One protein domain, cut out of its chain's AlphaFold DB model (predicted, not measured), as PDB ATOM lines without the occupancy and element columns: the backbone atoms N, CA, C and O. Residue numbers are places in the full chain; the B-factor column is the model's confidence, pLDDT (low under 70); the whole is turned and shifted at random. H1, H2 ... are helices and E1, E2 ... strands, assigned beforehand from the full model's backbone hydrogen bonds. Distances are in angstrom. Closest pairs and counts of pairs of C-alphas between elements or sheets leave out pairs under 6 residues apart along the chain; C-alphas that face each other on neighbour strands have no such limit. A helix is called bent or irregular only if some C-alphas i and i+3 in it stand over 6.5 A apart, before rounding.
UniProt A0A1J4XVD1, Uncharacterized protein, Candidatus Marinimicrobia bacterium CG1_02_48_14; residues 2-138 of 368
ATOM      1  N   SER A   2      69.148  74.495  14.599       48.81
ATOM      2  CA  SER A   2      70.420  74.036  15.170       48.81
ATOM      3  C   SER A   2      71.525  74.348  14.165       48.81
ATOM      4  O   SER A   2      71.436  73.918  13.018       48.81
ATOM      5  N   LYS A   3      72.519  75.142  14.568       70.31
ATOM      6  CA  LYS A   3      73.728  75.349  13.769       70.31
ATOM      7  C   LYS A   3      74.463  74.009  13.735       70.31
ATOM      8  O   LYS A   3      74.860  73.511  14.786       70.31
ATOM      9  N   GLU A   4      74.537  73.400  12.563       83.19
ATOM     10  CA  GLU A   4      75.281  72.162  12.352       83.19
ATOM     11  C   GLU A   4      76.782  72.471  12.398       83.19
ATOM     12  O   GLU A   4      77.214  73.526  11.932       83.19
ATOM     13  N   VAL A   5      77.560  71.592  13.027       87.44
ATOM     14  CA  VAL A   5      79.024  71.676  13.020       87.44
ATOM     15  C   VAL A   5      79.514  70.858  11.836       87.44
ATOM     16  O   VAL A   5      79.238  69.661  11.774       87.44
ATOM     17  N   VAL A   6      80.269  71.479  10.933       92.62
ATOM     18  CA  VAL A   6      80.912  70.776   9.817       92.62
ATOM     19  C   VAL A   6      82.402  70.682  10.109       92.62
ATOM     20  O   VAL A   6      83.084  71.696  10.214       92.62
ATOM     21  N   ALA A   7      82.914  69.461  10.257       93.56
ATOM     22  CA  ALA A   7      84.330  69.201  10.488       93.56
ATOM     23  C   ALA A   7      84.953  68.517   9.268       93.56
ATOM     24  O   ALA A   7      84.363  67.618   8.670       93.56
ATOM     25  N   SER A   8      86.162  68.934   8.913       94.56
ATOM     26  CA  SER A   8      86.923  68.388   7.790       94.56
ATOM     27  C   SER A   8      88.413  68.359   8.126       94.56
ATOM     28  O   SER A   8      88.878  69.148   8.946       94.56
ATOM     29  N   THR A   9      89.161  67.423   7.546       94.44
ATOM     30  CA  THR A   9      90.591  67.226   7.830       94.44
ATOM     31  C   THR A   9      91.409  67.282   6.549       94.44
ATOM     32  O   THR A   9      90.906  66.959   5.472       94.44
ATOM     33  N   GLN A  10      92.675  67.693   6.665       92.31
ATOM     34  CA  GLN A  10      93.618  67.756   5.539       92.31
ATOM     35  C   GLN A  10      93.107  68.623   4.372       92.31
ATOM     36  O   GLN A  10      93.177  68.240   3.202       92.31
ATOM     37  N   VAL A  11      92.585  69.807   4.702       92.31
ATOM     38  CA  VAL A  11      91.868  70.686   3.767       92.31
ATOM     39  C   VAL A  11      92.755  71.826   3.278       92.31
ATOM     40  O   VAL A  11      93.523  72.396   4.047       92.31
ATOM     41  N   THR A  12      92.630  72.193   2.002       92.25
ATOM     42  CA  THR A  12      93.359  73.327   1.402       92.25
ATOM     43  C   THR A  12      92.481  74.555   1.147       92.25
ATOM     44  O   THR A  12      93.017  75.651   1.031       92.25
ATOM     45  N   ASN A  13      91.153  74.400   1.074       92.62
ATOM     46  CA  ASN A  13      90.195  75.477   0.795       92.62
ATOM     47  C   ASN A  13      89.197  75.625   1.946       92.62
ATOM     48  O   ASN A  13      88.625  74.636   2.398       92.62
ATOM     49  N   LEU A  14      88.969  76.853   2.399       92.81
ATOM     50  CA  LEU A  14      88.032  77.147   3.478       92.81
ATOM     51  C   LEU A  14      86.590  77.268   2.953       92.81
ATOM     52  O   LEU A  14      86.388  77.509   1.758       92.81
ATOM     53  N   PRO A  15      85.579  77.093   3.825       90.12
ATOM     54  CA  PRO A  15      84.175  77.167   3.438       90.12
ATOM     55  C   PRO A  15      83.811  78.495   2.763       90.12
ATOM     56  O   PRO A  15      84.254  79.562   3.177       90.12
ATOM     57  N   ALA A  16      82.924  78.438   1.765       85.62
ATOM     58  CA  ALA A  16      82.376  79.630   1.105       85.62
ATOM     59  C   ALA A  16      81.544  80.520   2.048       85.62
ATOM     60  O   ALA A  16      81.305  81.685   1.750       85.62
ATOM     61  N   THR A  17      81.094  79.964   3.172       83.56
ATOM     62  CA  THR A  17      80.309  80.624   4.223       83.56
ATOM     63  C   THR A  17      81.160  81.360   5.257       83.56
ATOM     64  O   THR A  17      80.588  81.974   6.159       83.56
ATOM     65  N   LEU A  18      82.493  81.307   5.139       89.50
ATOM     66  CA  LEU A  18      83.443  81.915   6.068       89.50
ATOM     67  C   LEU A  18      83.150  83.406   6.288       89.50
ATOM     68  O   LEU A  18      83.147  84.193   5.345       89.50
ATOM     69  N   GLN A  19      82.969  83.787   7.555       92.38
ATOM     70  CA  GLN A  19      82.818  85.184   7.983       92.38
ATOM     71  C   GLN A  19      83.845  85.558   9.049       92.38
ATOM     72  O   GLN A  19      84.502  86.588   8.921       92.38
ATOM     73  N   ARG A  20      84.025  84.713  10.073       95.19
ATOM     74  CA  ARG A  20      85.047  84.884  11.114       95.19
ATOM     75  C   ARG A  20      86.007  83.712  11.141       95.19
ATOM     76  O   ARG A  20      85.562  82.567  11.145       95.19
ATOM     77  N   LEU A  21      87.304  83.990  11.228       96.50
ATOM     78  CA  LEU A  21      88.346  82.968  11.270       96.50
ATOM     79  C   LEU A  21      89.117  83.004  12.586       96.50
ATOM     80  O   LEU A  21      89.660  84.040  12.970       96.50
ATOM     81  N   VAL A  22      89.235  81.845  13.230       97.38
ATOM     82  CA  VAL A  22      90.097  81.626  14.396       97.38
ATOM     83  C   VAL A  22      91.169  80.604  14.042       97.38
ATOM     84  O   VAL A  22      90.868  79.533  13.522       97.38
ATOM     85  N   SER A  23      92.424  80.921  14.360       97.19
ATOM     86  CA  SER A  23      93.512  79.947  14.307       97.19
ATOM     87  C   SER A  23      93.626  79.209  15.636       97.19
ATOM     88  O   SER A  23      93.672  79.839  16.697       97.19
ATOM     89  N   VAL A  24      93.664  77.882  15.582       96.94
ATOM     90  CA  VAL A  24      93.768  76.998  16.743       96.94
ATOM     91  C   VAL A  24      95.025  76.150  16.610       96.94
ATOM     92  O   VAL A  24      95.188  75.408  15.645       96.94
ATOM     93  N   LEU A  25      95.888  76.217  17.618       97.06
ATOM     94  CA  LEU A  25      97.008  75.305  17.790       97.06
ATOM     95  C   LEU A  25      96.655  74.266  18.853       97.06
ATOM     96  O   LEU A  25      96.305  74.626  19.977       97.06
ATOM     97  N   ILE A  26      96.807  72.986  18.522       95.62
ATOM     98  CA  ILE A  26      96.756  71.886  19.487       95.62
ATOM     99  C   ILE A  26      98.171  71.340  19.678       95.62
ATOM    100  O   ILE A  26      98.796  70.913  18.708       95.62
ATOM    101  N   THR A  27      98.685  71.345  20.913       93.69
ATOM    102  CA  THR A  27     100.034  70.825  21.210       93.69
ATOM    103  C   THR A  27     100.195  70.265  22.632       93.69
ATOM    104  O   THR A  27      99.217  70.157  23.366       93.69
ATOM    105  N   ASP A  28     101.384  69.814  23.038       86.31
ATOM    106  CA  ASP A  28     101.626  69.213  24.365       86.31
ATOM    107  C   ASP A  28     101.705  70.242  25.507       86.31
ATOM    108  O   ASP A  28     101.523  69.883  26.674       86.31
ATOM    109  N   GLN A  29     101.946  71.519  25.194       84.75
ATOM    110  CA  GLN A  29     102.136  72.596  26.172       84.75
ATOM    111  C   GLN A  29     101.484  73.913  25.740       84.75
ATOM    112  O   GLN A  29     101.400  74.236  24.561       84.75
ATOM    113  N   THR A  30     101.053  74.724  26.704       88.19
ATOM    114  CA  THR A  30     100.515  76.058  26.413       88.19
ATOM    115  C   THR A  30     101.634  77.004  25.977       88.19
ATOM    116  O   THR A  30     102.612  77.194  26.701       88.19
ATOM    117  N   LEU A  31     101.460  77.652  24.825       88.69
ATOM    118  CA  LEU A  31     102.328  78.722  24.339       88.69
ATOM    119  C   LEU A  31     101.717  80.091  24.648       88.69
ATOM    120  O   LEU A  31     100.568  80.355  24.309       88.69
ATOM    121  N   THR A  32     102.499  80.977  25.266       82.12
ATOM    122  CA  THR A  32     102.050  82.329  25.648       82.12
ATOM    123  C   THR A  32     102.480  83.423  24.671       82.12
ATOM    124  O   THR A  32     101.882  84.492  24.661       82.12
ATOM    125  N   ASN A  33     103.475  83.158  23.822       85.94
ATOM    126  CA  ASN A  33     104.059  84.132  22.894       85.94
ATOM    127  C   ASN A  33     103.802  83.727  21.433       85.94
ATOM    128  O   ASN A  33     104.740  83.515  20.664       85.94
ATOM    129  N   LEU A  34     102.532  83.547  21.068       91.81
ATOM    130  CA  LEU A  34     102.134  83.245  19.690       91.81
ATOM    131  C   LEU A  34     102.060  84.527  18.846       91.81
ATOM    132  O   LEU A  34     101.765  85.594  19.392       91.81
ATOM    133  N   PRO A  35     102.340  84.450  17.529       89.62
ATOM    134  CA  PRO A  35     102.228  85.609  16.654       89.62
ATOM    135  C   PRO A  35     100.777  86.086  16.547       89.62
ATOM    136  O   PRO A  35      99.833  85.314  16.728       89.62
ATOM    137  N   THR A  36     100.614  87.358  16.193       95.00
ATOM    138  CA  THR A  36      99.334  87.872  15.706       95.00
ATOM    139  C   THR A  36      98.973  87.175  14.401       95.00
ATOM    140  O   THR A  36      99.827  87.017  13.527       95.00
ATOM    141  N   ILE A  37      97.721  86.735  14.292       96.44
ATOM    142  CA  ILE A  37      97.243  86.001  13.123       96.44
ATOM    143  C   ILE A  37      96.897  86.963  11.989       96.44
ATOM    144  O   ILE A  37      96.086  87.872  12.159       96.44
ATOM    145  N   GLU A  38      97.492  86.719  10.823       94.31
ATOM    146  CA  GLU A  38      97.337  87.518   9.607       94.31
ATOM    147  C   GLU A  38      97.222  86.623   8.364       94.31
ATOM    148  O   GLU A  38      97.653  85.471   8.355       94.31
ATOM    149  N   ILE A  39      96.645  87.149   7.280       93.50
ATOM    150  CA  ILE A  39      96.543  86.421   6.007       93.50
ATOM    151  C   ILE A  39      97.897  86.438   5.302       93.50
ATOM    152  O   ILE A  39      98.436  87.504   5.009       93.50
ATOM    153  N   HIS A  40      98.417  85.257   4.974       93.44
ATOM    154  CA  HIS A  40      99.721  85.097   4.334       93.44
ATOM    155  C   HIS A  40      99.602  84.500   2.927       93.44
ATOM    156  O   HIS A  40      98.753  83.649   2.657       93.44
ATOM    157  N   ASP A  41     100.518  84.885   2.040       91.38
ATOM    158  CA  ASP A  41     100.698  84.222   0.747       91.38
ATOM    159  C   ASP A  41     101.576  82.979   0.945       91.38
ATOM    160  O   ASP A  41     102.806  83.033   0.909       91.38
ATOM    161  N   ARG A  42     100.921  81.849   1.232       89.56
ATOM    162  CA  ARG A  42     101.550  80.536   1.422       89.56
ATOM    163  C   ARG A  42     100.677  79.428   0.848       89.56
ATOM    164  O   ARG A  42      99.478  79.613   0.657       89.56
ATOM    165  N   GLU A  43     101.256  78.250   0.671       88.31
ATOM    166  CA  GLU A  43     100.473  77.029   0.498       88.31
ATOM    167  C   GLU A  43     100.086  76.476   1.875       88.31
ATOM    168  O   GLU A  43     100.908  76.398   2.796       88.31
ATOM    169  N   ALA A  44      98.809  76.131   2.038       89.12
ATOM    170  CA  ALA A  44      98.287  75.572   3.275       89.12
ATOM    171  C   ALA A  44      97.553  74.263   3.021       89.12
ATOM    172  O   ALA A  44      96.745  74.144   2.100       89.12
ATOM    173  N   ARG A  45      97.809  73.307   3.910       93.81
ATOM    174  CA  ARG A  45      96.948  72.165   4.170       93.81
ATOM    175  C   ARG A  45      96.724  72.134   5.672       93.81
ATOM    176  O   ARG A  45      97.669  71.869   6.404       93.81
ATOM    177  N   TYR A  46      95.512  72.460   6.095       95.38
ATOM    178  CA  TYR A  46      95.151  72.513   7.506       95.38
ATOM    179  C   TYR A  46      94.878  71.102   8.018       95.38
ATOM    180  O   TYR A  46      94.202  70.315   7.341       95.38
ATOM    181  N   ASP A  47      95.366  70.789   9.218       95.44
ATOM    182  CA  ASP A  47      95.133  69.485   9.844       95.44
ATOM    183  C   ASP A  47      93.639  69.264  10.119       95.44
ATOM    184  O   ASP A  47      93.119  68.165   9.896       95.44
ATOM    185  N   GLY A  48      92.937  70.335  10.499       96.00
ATOM    186  CA  GLY A  48      91.484  70.361  10.621       96.00
ATOM    187  C   GLY A  48      90.876  71.721  10.285       96.00
ATOM    188  O   GLY A  48      91.507  72.762  10.448       96.00
ATOM    189  N   VAL A  49      89.625  71.707   9.838       96.38
ATOM    190  CA  VAL A  49      88.770  72.888   9.701       96.38
ATOM    191  C   VAL A  49      87.413  72.566  10.313       96.38
ATOM    192  O   VAL A  49      86.799  71.554   9.961       96.38
ATOM    193  N   LEU A  50      86.954  73.418  11.228       95.38
ATOM    194  CA  LEU A  50      85.643  73.313  11.865       95.38
ATOM    195  C   LEU A  50      84.824  74.556  11.532       95.38
ATOM    196  O   LEU A  50      85.240  75.664  11.855       95.38
ATOM    197  N   ASP A  51      83.667  74.372  10.908       93.25
ATOM    198  CA  ASP A  51      82.718  75.440  10.601       93.25
ATOM    199  C   ASP A  51      81.501  75.343  11.525       93.25
ATOM    200  O   ASP A  51      80.897  74.276  11.682       93.25
ATOM    201  N   TYR A  52      81.166  76.454  12.178       91.31
ATOM    202  CA  TYR A  52      80.064  76.549  13.125       91.31
ATOM    203  C   TYR A  52      79.413  77.935  13.089       91.31
ATOM    204  O   TYR A  52      79.820  78.886  13.763       91.31
ATOM    205  N   GLY A  53      78.317  78.039  12.338       88.88
ATOM    206  CA  GLY A  53      77.595  79.297  12.184       88.88
ATOM    207  C   GLY A  53      78.398  80.322  11.389       88.88
ATOM    208  O   GLY A  53      78.622  80.135  10.206       88.88
ATOM    209  N   ASP A  54      78.762  81.427  12.036       91.00
ATOM    210  CA  ASP A  54      79.593  82.507  11.489       91.00
ATOM    211  C   ASP A  54      81.094  82.308  11.769       91.00
ATOM    212  O   ASP A  54      81.908  83.126  11.345       91.00
ATOM    213  N   TRP A  55      81.459  81.237  12.483       94.12
ATOM    214  CA  TRP A  55      82.822  80.953  12.919       94.12
ATOM    215  C   TRP A  55      83.420  79.773  12.174       94.12
ATOM    216  O   TRP A  55      82.871  78.674  12.201       94.12
ATOM    217  N   THR A  56      84.611  79.977  11.631       95.62
ATOM    218  CA  THR A  56      85.456  78.924  11.090       95.62
ATOM    219  C   THR A  56      86.757  78.864  11.890       95.62
ATOM    220  O   THR A  56      87.427  79.872  12.112       95.62
ATOM    221  N   PHE A  57      87.135  77.664  12.310       96.75
ATOM    222  CA  PHE A  57      88.364  77.391  13.043       96.75
ATOM    223  C   PHE A  57      89.307  76.614  12.134       96.75
ATOM    224  O   PHE A  57      88.955  75.520  11.691       96.75
ATOM    225  N   ILE A  58      90.495  77.154  11.870       96.94
ATOM    226  CA  ILE A  58      91.587  76.386  11.262       96.94
ATOM    227  C   ILE A  58      92.419  75.773  12.384       96.94
ATOM    228  O   ILE A  58      92.744  76.447  13.359       96.94
ATOM    229  N   ILE A  59      92.714  74.486  12.272       96.94
ATOM    230  CA  ILE A  59      93.377  73.708  13.311       96.94
ATOM    231  C   ILE A  59      94.709  73.218  12.762       96.94
ATOM    232  O   ILE A  59      94.750  72.508  11.758       96.94
ATOM    233  N   GLU A  60      95.775  73.558  13.474       96.19
ATOM    234  CA  GLU A  60      97.097  72.963  13.328       96.19
ATOM    235  C   GLU A  60      97.343  72.058  14.538       96.19
ATOM    236  O   GLU A  60      97.239  72.490  15.692       96.19
ATOM    237  N   ASN A  61      97.649  70.786  14.289       94.06
ATOM    238  CA  ASN A  61      97.866  69.796  15.336       94.06
ATOM    239  C   ASN A  61      99.331  69.362  15.353       94.06
ATOM    240  O   ASN A  61      99.805  68.687  14.439       94.06
ATOM    241  N   LYS A  62     100.042  69.708  16.427       92.94
ATOM    242  CA  LYS A  62     101.446  69.346  16.635       92.94
ATOM    243  C   LYS A  62     101.588  68.620  17.970       92.94
ATOM    244  O   LYS A  62     101.663  69.286  19.000       92.94
ATOM    245  N   PRO A  63     101.660  67.275  17.981       86.25
ATOM    246  CA  PRO A  63     101.843  66.479  19.197       86.25
ATOM    247  C   PRO A  63     102.989  66.940  20.106       86.25
ATOM    248  O   PRO A  63     102.914  66.723  21.307       86.25
ATOM    249  N   SER A  64     104.023  67.601  19.578       85.94
ATOM    250  CA  SER A  64     105.046  68.264  20.387       85.94
ATOM    251  C   SER A  64     105.206  69.734  20.014       85.94
ATOM    252  O   SER A  64     105.241  70.092  18.837       85.94
ATOM    253  N   ILE A  65     105.425  70.573  21.027       87.88
ATOM    254  CA  ILE A  65     105.795  71.986  20.889       87.88
ATOM    255  C   ILE A  65     107.026  72.200  19.996       87.88
ATOM    256  O   ILE A  65     107.167  73.244  19.364       87.88
ATOM    257  N   LYS A  66     107.920  71.207  19.914       87.50
ATOM    258  CA  LYS A  66     109.133  71.262  19.082       87.50
ATOM    259  C   LYS A  66     108.828  71.290  17.585       87.50
ATOM    260  O   LYS A  66     109.641  71.796  16.817       87.50
ATOM    261  N   ASP A  67     107.658  70.793  17.203       90.56
ATOM    262  CA  ASP A  67     107.208  70.711  15.815       90.56
ATOM    263  C   ASP A  67     106.288  71.886  15.442       90.56
ATOM    264  O   ASP A  67     105.740  71.940  14.340       90.56
ATOM    265  N   VAL A  68     106.103  72.843  16.359       91.88
ATOM    266  CA  VAL A  68     105.269  74.022  16.125       91.88
ATOM    267  C   VAL A  68     106.011  75.015  15.248       91.88
ATOM    268  O   VAL A  68     106.980  75.655  15.659       91.88
ATOM    269  N   TRP A  69     105.509  75.188  14.030       90.50
ATOM    270  CA  TRP A  69     105.968  76.215  13.105       90.50
ATOM    271  C   TRP A  69     104.939  77.336  13.072       90.50
ATOM    272  O   TRP A  69     103.888  77.219  12.449       90.50
ATOM    273  N   THR A  70     105.241  78.444  13.746       89.44
ATOM    274  CA  THR A  70     104.286  79.542  13.977       89.44
ATOM    275  C   THR A  70     103.731  80.163  12.692       89.44
ATOM    276  O   THR A  70     102.595  80.621  12.681       89.44
ATOM    277  N   ALA A  71     104.475  80.110  11.583       88.19
ATOM    278  CA  ALA A  71     103.997  80.562  10.274       88.19
ATOM    279  C   ALA A  71     102.819  79.729   9.724       88.19
ATOM    280  O   ALA A  71     102.036  80.244   8.927       88.19
ATOM    281  N   GLN A  72     102.669  78.466  10.145       90.44
ATOM    282  CA  GLN A  72     101.547  77.604   9.745       90.44
ATOM    283  C   GLN A  72     100.231  78.010  10.421       90.44
ATOM    284  O   GLN A  72      99.166  77.662   9.928       90.44
ATOM    285  N   LEU A  73     100.288  78.802  11.494       93.31
ATOM    286  CA  LEU A  73      99.098  79.279  12.201       93.31
ATOM    287  C   LEU A  73      98.333  80.345  11.406       93.31
ATOM    288  O   LEU A  73      97.145  80.555  11.643       93.31
ATOM    289  N   ASN A  74      98.998  81.007  10.460       94.69
ATOM    290  CA  ASN A  74      98.395  82.024   9.609       94.69
ATOM    291  C   ASN A  74      97.594  81.380   8.467       94.69
ATOM    292  O   ASN A  74      98.115  80.474   7.802       94.69
ATOM    293  N   PRO A  75      96.356  81.823   8.185       94.19
ATOM    294  CA  PRO A  75      95.606  81.334   7.036       94.19
ATOM    295  C   PRO A  75      96.281  81.738   5.716       94.19
ATOM    296  O   PRO A  75      96.795  82.848   5.562       94.19
ATOM    297  N   ALA A  76      96.258  80.834   4.740       94.81
ATOM    298  CA  ALA A  76      96.687  81.116   3.378       94.81
ATOM    299  C   ALA A  76      95.635  81.932   2.621       94.81
ATOM    300  O   ALA A  76      94.459  81.565   2.597       94.81
ATOM    301  N   ARG A  77      96.073  82.986   1.923       94.19
ATOM    302  CA  ARG A  77      95.209  83.821   1.074       94.19
ATOM    303  C   ARG A  77      94.457  83.000   0.030       94.19
ATOM    304  O   ARG A  77      93.273  83.229  -0.183       94.19
ATOM    305  N   SER A  78      95.133  82.040  -0.598       92.81
ATOM    306  CA  SER A  78      94.562  81.175  -1.637       92.81
ATOM    307  C   SER A  78      93.471  80.235  -1.122       92.81
ATOM    308  O   SER A  78      92.632  79.802  -1.904       92.81
ATOM    309  N   SER A  79      93.455  79.942   0.181       92.88
ATOM    310  CA  SER A  79      92.430  79.104   0.806       92.88
ATOM    311  C   SER A  79      91.126  79.852   1.075       92.88
ATOM    312  O   SER A  79      90.133  79.211   1.411       92.88
ATOM    313  N   ILE A  80      91.124  81.184   1.001       92.00
ATOM    314  CA  ILE A  80      90.016  82.035   1.437       92.00
ATOM    315  C   ILE A  80      89.202  82.473   0.208       92.00
ATOM    316  O   ILE A  80      89.754  83.148  -0.660       92.00
ATOM    317  N   PRO A  81      87.898  82.144   0.129       86.62
ATOM    318  CA  PRO A  81      87.068  82.478  -1.033       86.62
ATOM    319  C   PRO A  81      86.910  83.985  -1.295       86.62
ATOM    320  O   PRO A  81      86.942  84.408  -2.447       86.62
ATOM    321  N   ASP A  82      86.765  84.791  -0.238       86.00
ATOM    322  CA  ASP A  82      86.710  86.257  -0.303       86.00
ATOM    323  C   ASP A  82      87.566  86.870   0.822       86.00
ATOM    324  O   ASP A  82      87.078  87.095   1.930       86.00
ATOM    325  N   PRO A  83      88.865  87.122   0.584       79.56
ATOM    326  CA  PRO A  83      89.781  87.579   1.626       79.56
ATOM    327  C   PRO A  83      89.558  89.028   2.072       79.56
ATOM    328  O   PRO A  83      90.233  89.471   2.999       79.56
ATOM    329  N   VAL A  84      88.659  89.779   1.426       79.75
ATOM    330  CA  VAL A  84      88.404  91.192   1.750       79.75
ATOM    331  C   VAL A  84      87.289  91.342   2.790       79.75
ATOM    332  O   VAL A  84      87.302  92.303   3.554       79.75
ATOM    333  N   ASN A  85      86.359  90.385   2.857       85.56
ATOM    334  CA  ASN A  85      85.141  90.475   3.672       85.56
ATOM    335  C   ASN A  85      85.115  89.506   4.867       85.56
ATOM    336  O   ASN A  85      84.039  89.144   5.344       85.56
ATOM    337  N   ILE A  86      86.285  89.093   5.360       92.44
ATOM    338  CA  ILE A  86      86.400  88.204   6.521       92.44
ATOM    339  C   ILE A  86      87.011  88.915   7.728       92.44
ATOM    340  O   ILE A  86      87.927  89.730   7.609       92.44
ATOM    341  N   GLU A  87      86.530  88.568   8.916       95.12
ATOM    342  CA  GLU A  87      87.106  88.991  10.188       95.12
ATOM    343  C   GLU A  87      88.121  87.938  10.658       95.12
ATOM    344  O   GLU A  87      87.758  86.817  11.021       95.12
ATOM    345  N   ILE A  88      89.407  88.293  10.661       95.56
ATOM    346  CA  ILE A  88      90.461  87.461  11.254       95.56
ATOM    347  C   ILE A  88      90.581  87.797  12.738       95.56
ATOM    348  O   ILE A  88      90.860  88.943  13.094       95.56
ATOM    349  N   ILE A  89      90.425  86.797  13.605       96.88
ATOM    350  CA  ILE A  89      90.707  86.967  15.028       96.88
ATOM    351  C   ILE A  89      92.226  86.960  15.236       96.88
ATOM    352  O   ILE A  89      92.877  85.959  14.931       96.88
ATOM    353  N   PRO A  90      92.810  88.043  15.782       94.94
ATOM    354  CA  PRO A  90      94.260  88.201  15.845       94.94
ATOM    355  C   PRO A  90      94.932  87.263  16.854       94.94
ATOM    356  O   PRO A  90      96.141  87.053  16.767       94.94
ATOM    357  N   GLN A  91      94.189  86.720  17.827       94.62
ATOM    358  CA  GLN A  91      94.728  85.786  18.815       94.62
ATOM    359  C   GLN A  91      94.583  84.333  18.354       94.62
ATOM    360  O   GLN A  91      93.478  83.859  18.094       94.62
ATOM    361  N   CYS A  92      95.699  83.603  18.344       95.12
ATOM    362  CA  CYS A  92      95.685  82.151  18.204       95.12
ATOM    363  C   CYS A  92      95.222  81.493  19.511       95.12
ATOM    364  O   CYS A  92      95.750  81.790  20.587       95.12
ATOM    365  N   ALA A  93      94.266  80.572  19.424       94.62
ATOM    366  CA  ALA A  93      93.863  79.747  20.553       94.62
ATOM    367  C   ALA A  93      94.823  78.557  20.694       94.62
ATOM    368  O   ALA A  93      94.862  77.685  19.832       94.62
ATOM    369  N   CYS A  94      95.581  78.498  21.790       95.06
ATOM    370  CA  CYS A  94      96.442  77.358  22.103       95.06
ATOM    371  C   CYS A  94      95.720  76.403  23.057       95.06
ATOM    372  O   CYS A  94      95.485  76.751  24.214       95.06
ATOM    373  N   LEU A  95      95.399  75.200  22.588       93.56
ATOM    374  CA  LEU A  95      94.856  74.111  23.396       93.56
ATOM    375  C   LEU A  95      95.935  73.062  23.639       93.56
ATOM    376  O   LEU A  95      96.720  72.744  22.744       93.56
ATOM    377  N   THR A  96      95.950  72.480  24.834       90.12
ATOM    378  CA  THR A  96      96.823  71.335  25.099       90.12
ATOM    379  C   THR A  96      96.104  70.014  24.854       90.12
ATOM    380  O   THR A  96      94.928  69.853  25.192       90.12
ATOM    381  N   TRP A  97      96.824  69.019  24.337       89.19
ATOM    382  CA  TRP A  97      96.334  67.642  24.259       89.19
ATOM    383  C   TRP A  97      95.858  67.136  25.625       89.19
ATOM    384  O   TRP A  97      94.811  66.501  25.712       89.19
ATOM    385  N   GLY A  98      96.545  67.514  26.707       78.88
ATOM    386  CA  GLY A  98      96.112  67.204  28.070       78.88
ATOM    387  C   GLY A  98      94.710  67.732  28.405       78.88
ATOM    388  O   GLY A  98      93.904  66.993  28.970       78.88
ATOM    389  N   GLU A  99      94.390  68.975  28.035       84.56
ATOM    390  CA  GLU A  99      93.057  69.563  28.245       84.56
ATOM    391  C   GLU A  99      91.986  68.897  27.378       84.56
ATOM    392  O   GLU A  99      90.874  68.650  27.851       84.56
ATOM    393  N   ILE A 100      92.305  68.592  26.119       89.12
ATOM    394  CA  ILE A 100      91.375  67.934  25.193       89.12
ATOM    395  C   ILE A 100      91.033  66.536  25.703       89.12
ATOM    396  O   ILE A 100      89.858  66.209  25.867       89.12
ATOM    397  N   LEU A 101      92.049  65.732  26.018       83.75
ATOM    398  CA  LEU A 101      91.868  64.366  26.502       83.75
ATOM    399  C   LEU A 101      91.121  64.342  27.843       83.75
ATOM    400  O   LEU A 101      90.260  63.487  28.048       83.75
ATOM    401  N   GLN A 102      91.366  65.320  28.724       77.19
ATOM    402  CA  GLN A 102      90.587  65.489  29.953       77.19
ATOM    403  C   GLN A 102      89.113  65.796  29.659       77.19
ATOM    404  O   GLN A 102      88.230  65.176  30.250       77.19
ATOM    405  N   ARG A 103      88.820  66.733  28.746       85.25
ATOM    406  CA  ARG A 103      87.435  67.072  28.373       85.25
ATOM    407  C   ARG A 103      86.710  65.884  27.752       85.25
ATOM    408  O   ARG A 103      85.563  65.643  28.112       85.25
ATOM    409  N   LEU A 104      87.377  65.126  26.882       85.00
ATOM    410  CA  LEU A 104      86.827  63.897  26.308       85.00
ATOM    411  C   LEU A 104      86.541  62.854  27.395       85.00
ATOM    412  O   LEU A 104      85.445  62.298  27.438       85.00
ATOM    413  N   GLY A 105      87.471  62.656  28.332       73.62
ATOM    414  CA  GLY A 105      87.262  61.788  29.493       73.62
ATOM    415  C   GLY A 105      86.072  62.218  30.362       73.62
ATOM    416  O   GLY A 105      85.290  61.375  30.804       73.62
ATOM    417  N   ASN A 106      85.869  63.525  30.547       76.88
ATOM    418  CA  ASN A 106      84.721  64.053  31.288       76.88
ATOM    419  C   ASN A 106      83.380  63.754  30.597       76.88
ATOM    420  O   ASN A 106      82.368  63.634  31.287       76.88
ATOM    421  N   LEU A 107      83.335  63.625  29.264       82.31
ATOM    422  CA  LEU A 107      82.105  63.233  28.561       82.31
ATOM    423  C   LEU A 107      81.687  61.802  28.928       82.31
ATOM    424  O   LEU A 107      80.500  61.554  29.147       82.31
ATOM    425  N   ASP A 108      82.651  60.883  29.041       71.44
ATOM    426  CA  ASP A 108      82.409  59.503  29.485       71.44
ATOM    427  C   ASP A 108      81.948  59.474  30.951       71.44
ATOM    428  O   ASP A 108      80.903  58.906  31.272       71.44
ATOM    429  N   GLN A 109      82.667  60.180  31.833       66.38
ATOM    430  CA  GLN A 109      82.357  60.234  33.269       66.38
ATOM    431  C   GLN A 109      80.961  60.798  33.564       66.38
ATOM    432  O   GLN A 109      80.254  60.274  34.423       66.38
ATOM    433  N   ASN A 110      80.542  61.830  32.827       76.06
ATOM    434  CA  ASN A 110      79.219  62.440  32.975       76.06
ATOM    435  C   ASN A 110      78.122  61.712  32.178       76.06
ATOM    436  O   ASN A 110      77.006  62.215  32.077       76.06
ATOM    437  N   GLN A 111      78.424  60.538  31.608       77.12
ATOM    438  CA  GLN A 111      77.488  59.714  30.835       77.12
ATOM    439  C   GLN A 111      76.873  60.442  29.625       77.12
ATOM    440  O   GLN A 111      75.776  60.106  29.182       77.12
ATOM    441  N   LEU A 112      77.597  61.409  29.058       88.31
ATOM    442  CA  LEU A 112      77.165  62.193  27.896       88.31
ATOM    443  C   LEU A 112      77.443  61.480  26.562       88.31
ATOM    444  O   LEU A 112      77.034  61.961  25.507       88.31
ATOM    445  N   LEU A 113      78.129  60.334  26.599       81.12
ATOM    446  CA  LEU A 113      78.430  59.510  25.429       81.12
ATOM    447  C   LEU A 113      77.484  58.311  25.317       81.12
ATOM    448  O   LEU A 113      77.248  57.588  26.294       81.12
ATOM    449  N   SER A 114      77.021  58.060  24.089       88.75
ATOM    450  CA  SER A 114      76.369  56.807  23.693       88.75
ATOM    451  C   SER A 114      77.355  55.633  23.744       88.75
ATOM    452  O   SER A 114      78.569  55.835  23.727       88.75
ATOM    453  N   SER A 115      76.858  54.392  23.768       77.00
ATOM    454  CA  SER A 115      77.727  53.207  23.849       77.00
ATOM    455  C   SER A 115      78.784  53.134  22.733       77.00
ATOM    456  O   SER A 115      79.949  52.925  23.068       77.00
ATOM    457  N   PRO A 116      78.460  53.378  21.444       87.38
ATOM    458  CA  PRO A 116      79.483  53.439  20.398       87.38
ATOM    459  C   PRO A 116      80.506  54.559  20.625       87.38
ATOM    460  O   PRO A 116      81.697  54.352  20.418       87.38
ATOM    461  N   GLY A 117      80.060  55.724  21.112       83.19
ATOM    462  CA  GLY A 117      80.949  56.844  21.424       83.19
ATOM    463  C   GLY A 117      81.953  56.518  22.534       83.19
ATOM    464  O   GLY A 117      83.101  56.947  22.465       83.19
ATOM    465  N   ARG A 118      81.556  55.709  23.525       74.56
ATOM    466  CA  ARG A 118      82.464  55.243  24.588       74.56
ATOM    467  C   ARG A 118      83.525  54.276  24.073       74.56
ATOM    468  O   ARG A 118      84.668  54.379  24.502       74.56
ATOM    469  N   ILE A 119      83.153  53.363  23.172       75.56
ATOM    470  CA  ILE A 119      84.098  52.423  22.545       75.56
ATOM    471  C   ILE A 119      85.117  53.206  21.719       75.56
ATOM    472  O   ILE A 119      86.310  53.085  21.960       75.56
ATOM    473  N   MET A 120      84.644  54.102  20.849       85.50
ATOM    474  CA  MET A 120      85.512  54.937  20.017       85.50
ATOM    475  C   MET A 120      86.463  55.806  20.849       85.50
ATOM    476  O   MET A 120      87.636  55.937  20.508       85.50
ATOM    477  N   LEU A 121      85.978  56.399  21.947       81.31
ATOM    478  CA  LEU A 121      86.842  57.151  22.853       81.31
ATOM    479  C   LEU A 121      87.878  56.240  23.527       81.31
ATOM    480  O   LEU A 121      89.021  56.654  23.680       81.31
ATOM    481  N   GLY A 122      87.495  55.022  23.917       70.31
ATOM    482  CA  GLY A 122      88.422  54.017  24.438       70.31
ATOM    483  C   GLY A 122      89.559  53.725  23.461       70.31
ATOM    484  O   GLY A 122      90.711  53.979  23.800       70.31
ATOM    485  N   ASP A 123      89.219  53.313  22.238       77.19
ATOM    486  CA  ASP A 123      90.189  52.968  21.189       77.19
ATOM    487  C   ASP A 123      91.118  54.150  20.861       77.19
ATOM    488  O   ASP A 123      92.326  53.987  20.689       77.19
ATOM    489  N   PHE A 124      90.572  55.372  20.818       85.81
ATOM    490  CA  PHE A 124      91.367  56.580  20.597       85.81
ATOM    491  C   PHE A 124      92.364  56.838  21.734       85.81
ATOM    492  O   PHE A 124      93.518  57.176  21.474       85.81
ATOM    493  N   LEU A 125      91.939  56.686  22.991       75.75
ATOM    494  CA  LEU A 125      92.826  56.860  24.143       75.75
ATOM    495  C   LEU A 125      93.925  55.794  24.186       75.75
ATOM    496  O   LEU A 125      95.043  56.113  24.588       75.75
ATOM    497  N   ASP A 126      93.621  54.569  23.758       67.50
ATOM    498  CA  ASP A 126      94.598  53.485  23.670       67.50
ATOM    499  C   ASP A 126      95.641  53.777  22.580       67.50
ATOM    500  O   ASP A 126      96.837  53.744  22.861       67.50
ATOM    501  N   MET A 127      95.214  54.230  21.397       82.19
ATOM    502  CA  MET A 127      96.130  54.684  20.341       82.19
ATOM    503  C   MET A 127      97.012  55.866  20.793       82.19
ATOM    504  O   MET A 127      98.207  55.896  20.500       82.19
ATOM    505  N   VAL A 128      96.463  56.849  21.522       79.81
ATOM    506  CA  VAL A 128      97.268  57.965  22.063       79.81
ATOM    507  C   VAL A 128      98.318  57.461  23.055       79.81
ATOM    508  O   VAL A 128      99.418  58.001  23.085       79.81
ATOM    509  N   ASP A 129      98.014  56.446  23.861       67.12
ATOM    510  CA  ASP A 129      98.977  55.861  24.803       67.12
ATOM    511  C   ASP A 129     100.097  55.102  24.076       67.12
ATOM    512  O   ASP A 129     101.270  55.297  24.398       67.12
ATOM    513  N   GLU A 130      99.747  54.294  23.071       64.94
ATOM    514  CA  GLU A 130     100.700  53.496  22.289       64.94
ATOM    515  C   GLU A 130     101.664  54.375  21.484       64.94
ATOM    516  O   GLU A 130     102.883  54.204  21.563       64.94
ATOM    517  N   GLU A 131     101.130  55.359  20.762       76.56
ATOM    518  CA  GLU A 131     101.897  56.135  19.780       76.56
ATOM    519  C   GLU A 131     102.403  57.475  20.338       76.56
ATOM    520  O   GLU A 131     103.418  58.012  19.888       76.56
ATOM    521  N   TYR A 132     101.726  58.028  21.350       75.62
ATOM    522  CA  TYR A 132     101.990  59.372  21.876       75.62
ATOM    523  C   TYR A 132     101.920  59.427  23.406       75.62
ATOM    524  O   TYR A 132     101.346  60.353  23.980       75.62
ATOM    525  N   SER A 133     102.535  58.460  24.093       65.25
ATOM    526  CA  SER A 133     102.504  58.343  25.563       65.25
ATOM    527  C   SER A 133     102.851  59.624  26.349       65.25
ATOM    528  O   SER A 133     102.405  59.781  27.488       65.25
ATOM    529  N   SER A 134     103.599  60.571  25.765       66.56
ATOM    530  CA  SER A 134     103.881  61.886  26.363       66.56
ATOM    531  C   SER A 134     102.652  62.799  26.463       66.56
ATOM    532  O   SER A 134     102.653  63.730  27.265       66.56
ATOM    533  N   LEU A 135     101.610  62.536  25.670       70.69
ATOM    534  CA  LEU A 135     100.335  63.253  25.648       70.69
ATOM    535  C   LEU A 135      99.281  62.662  26.589       70.69
ATOM    536  O   LEU A 135      98.263  63.304  26.847       70.69
ATOM    537  N   ALA A 136      99.494  61.442  27.080       61.59
ATOM    538  CA  ALA A 136      98.429  60.620  27.632       61.59
ATOM    539  C   ALA A 136      97.793  61.174  28.937       61.59
ATOM    540  O   ALA A 136      98.473  61.763  29.787       61.59
ATOM    541  N   PRO A 137      96.477  60.962  29.159       55.00
ATOM    542  CA  PRO A 137      95.700  61.654  30.186       55.00
ATOM    543  C   PRO A 137      95.672  60.927  31.542       55.00
ATOM    544  O   PRO A 137      94.619  60.759  32.153       55.00
ATOM    545  N   PHE A 138      96.826  60.536  32.088       61.16
ATOM    546  CA  PHE A 138      96.908  59.889  33.415       61.16
ATOM    547  C   PHE A 138      96.912  60.895  34.570       61.16
ATOM    548  O   PHE A 138      97.585  60.705  35.585       61.16
TER     549      PHE A 138
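Overview. This is residues 2 to 138 of the 368 residues of an uncharacterized protein of Candidatus Marinimicrobia bacterium CG1_02_48_14 (UniProt A0A1J4XVD1). A strongly twisted wall of five strands has the short helix H1 and two long winding links on one side, and a helical hairpin of H2 and H3 off towards the other. H2 follows E5 with no residue between them but heads off in another direction, near the sheet only with residues 97 to 102, and H3 folds back beside it, off the sheet. The printed part has 137 residues, with three named helices and five named strands in the order E1, E2, E3, E4, H1, E5, H2, H3; the sheet's order is E1, E3, E4, E2, E5, mixed, and the class is mixed, helices and strands. The whole is compact, with a radius of gyration of the C-alphas of 16.1 A and spans of 44 by 38 by 22 A.

Arrangement. In the sheet, E4, residues 55 to 61, and E2, residues 20 to 27, are parallel at 23 degrees, with N 24 and O 58 at 2.8 A. E3, residues 46 to 52, forms an antiparallel hairpin with E4, with N 50 and O 57 at 2.9 A. The edge strand E1, residues 5 to 11, is antiparallel to E3 at 163 degrees, with N 8 and O 49 at 2.9 A. The other edge strand, E5, residues 93 to 96, is parallel to E2, with N 95 and O 25 at 2.8 A. H1, residues 70 to 73, only grazes the sheet; its closest C-alpha pair with E2 is Ser 23 and Leu 73, 6.0 A. E4, H1 and E5 form a split strand-helix-strand unit, two strands running the same way with E2 between them, and its crossover is right-handed. H2, residues 97 to 109, only grazes the sheet with residues 97 to 102. H3, residues 115 to 135, is not on the sheet. H2 and H3, a helical hairpin, touch, closest at the C-alphas of Trp 97 and Leu 135, 6.1 A, at a shallow tilt of 27 degrees, opposite ways. O i to N i+4 pairs are within hydrogen-bond range in 8 of 9 in H2 and 15 of 17 in H3; H1 is too short for such a pair.

Along the chain. E1 begins at C-alpha 5, (79.024, 71.676, 13.020), and spans 15.9 A. E2 spans 22.9 A, E3 16.6 A, E4 18.9 A, H1 5.5 A, E5 10.0 A and H2 18.2 A. H3 spans 24.8 A and ends at C-alpha 135, (100.335, 63.253, 25.648); it has a kink of 73 degrees near residue 129 and is irregular, with C-alphas 131 and 134 9.0 A apart.

Size, cuts and confidence. The farthest C-alphas, those of Val 84 and Phe 138, are 45.3 A apart. The printed part has no cut. The links from E2 to E3 and from H1 to E5 are long, and residues 87 to 88 of the latter pair, parallel, with residues 20 to 21 of E2. Mean pLDDT of the printed part is 86.7; ten residues are under 70, among them residues 136 to 138.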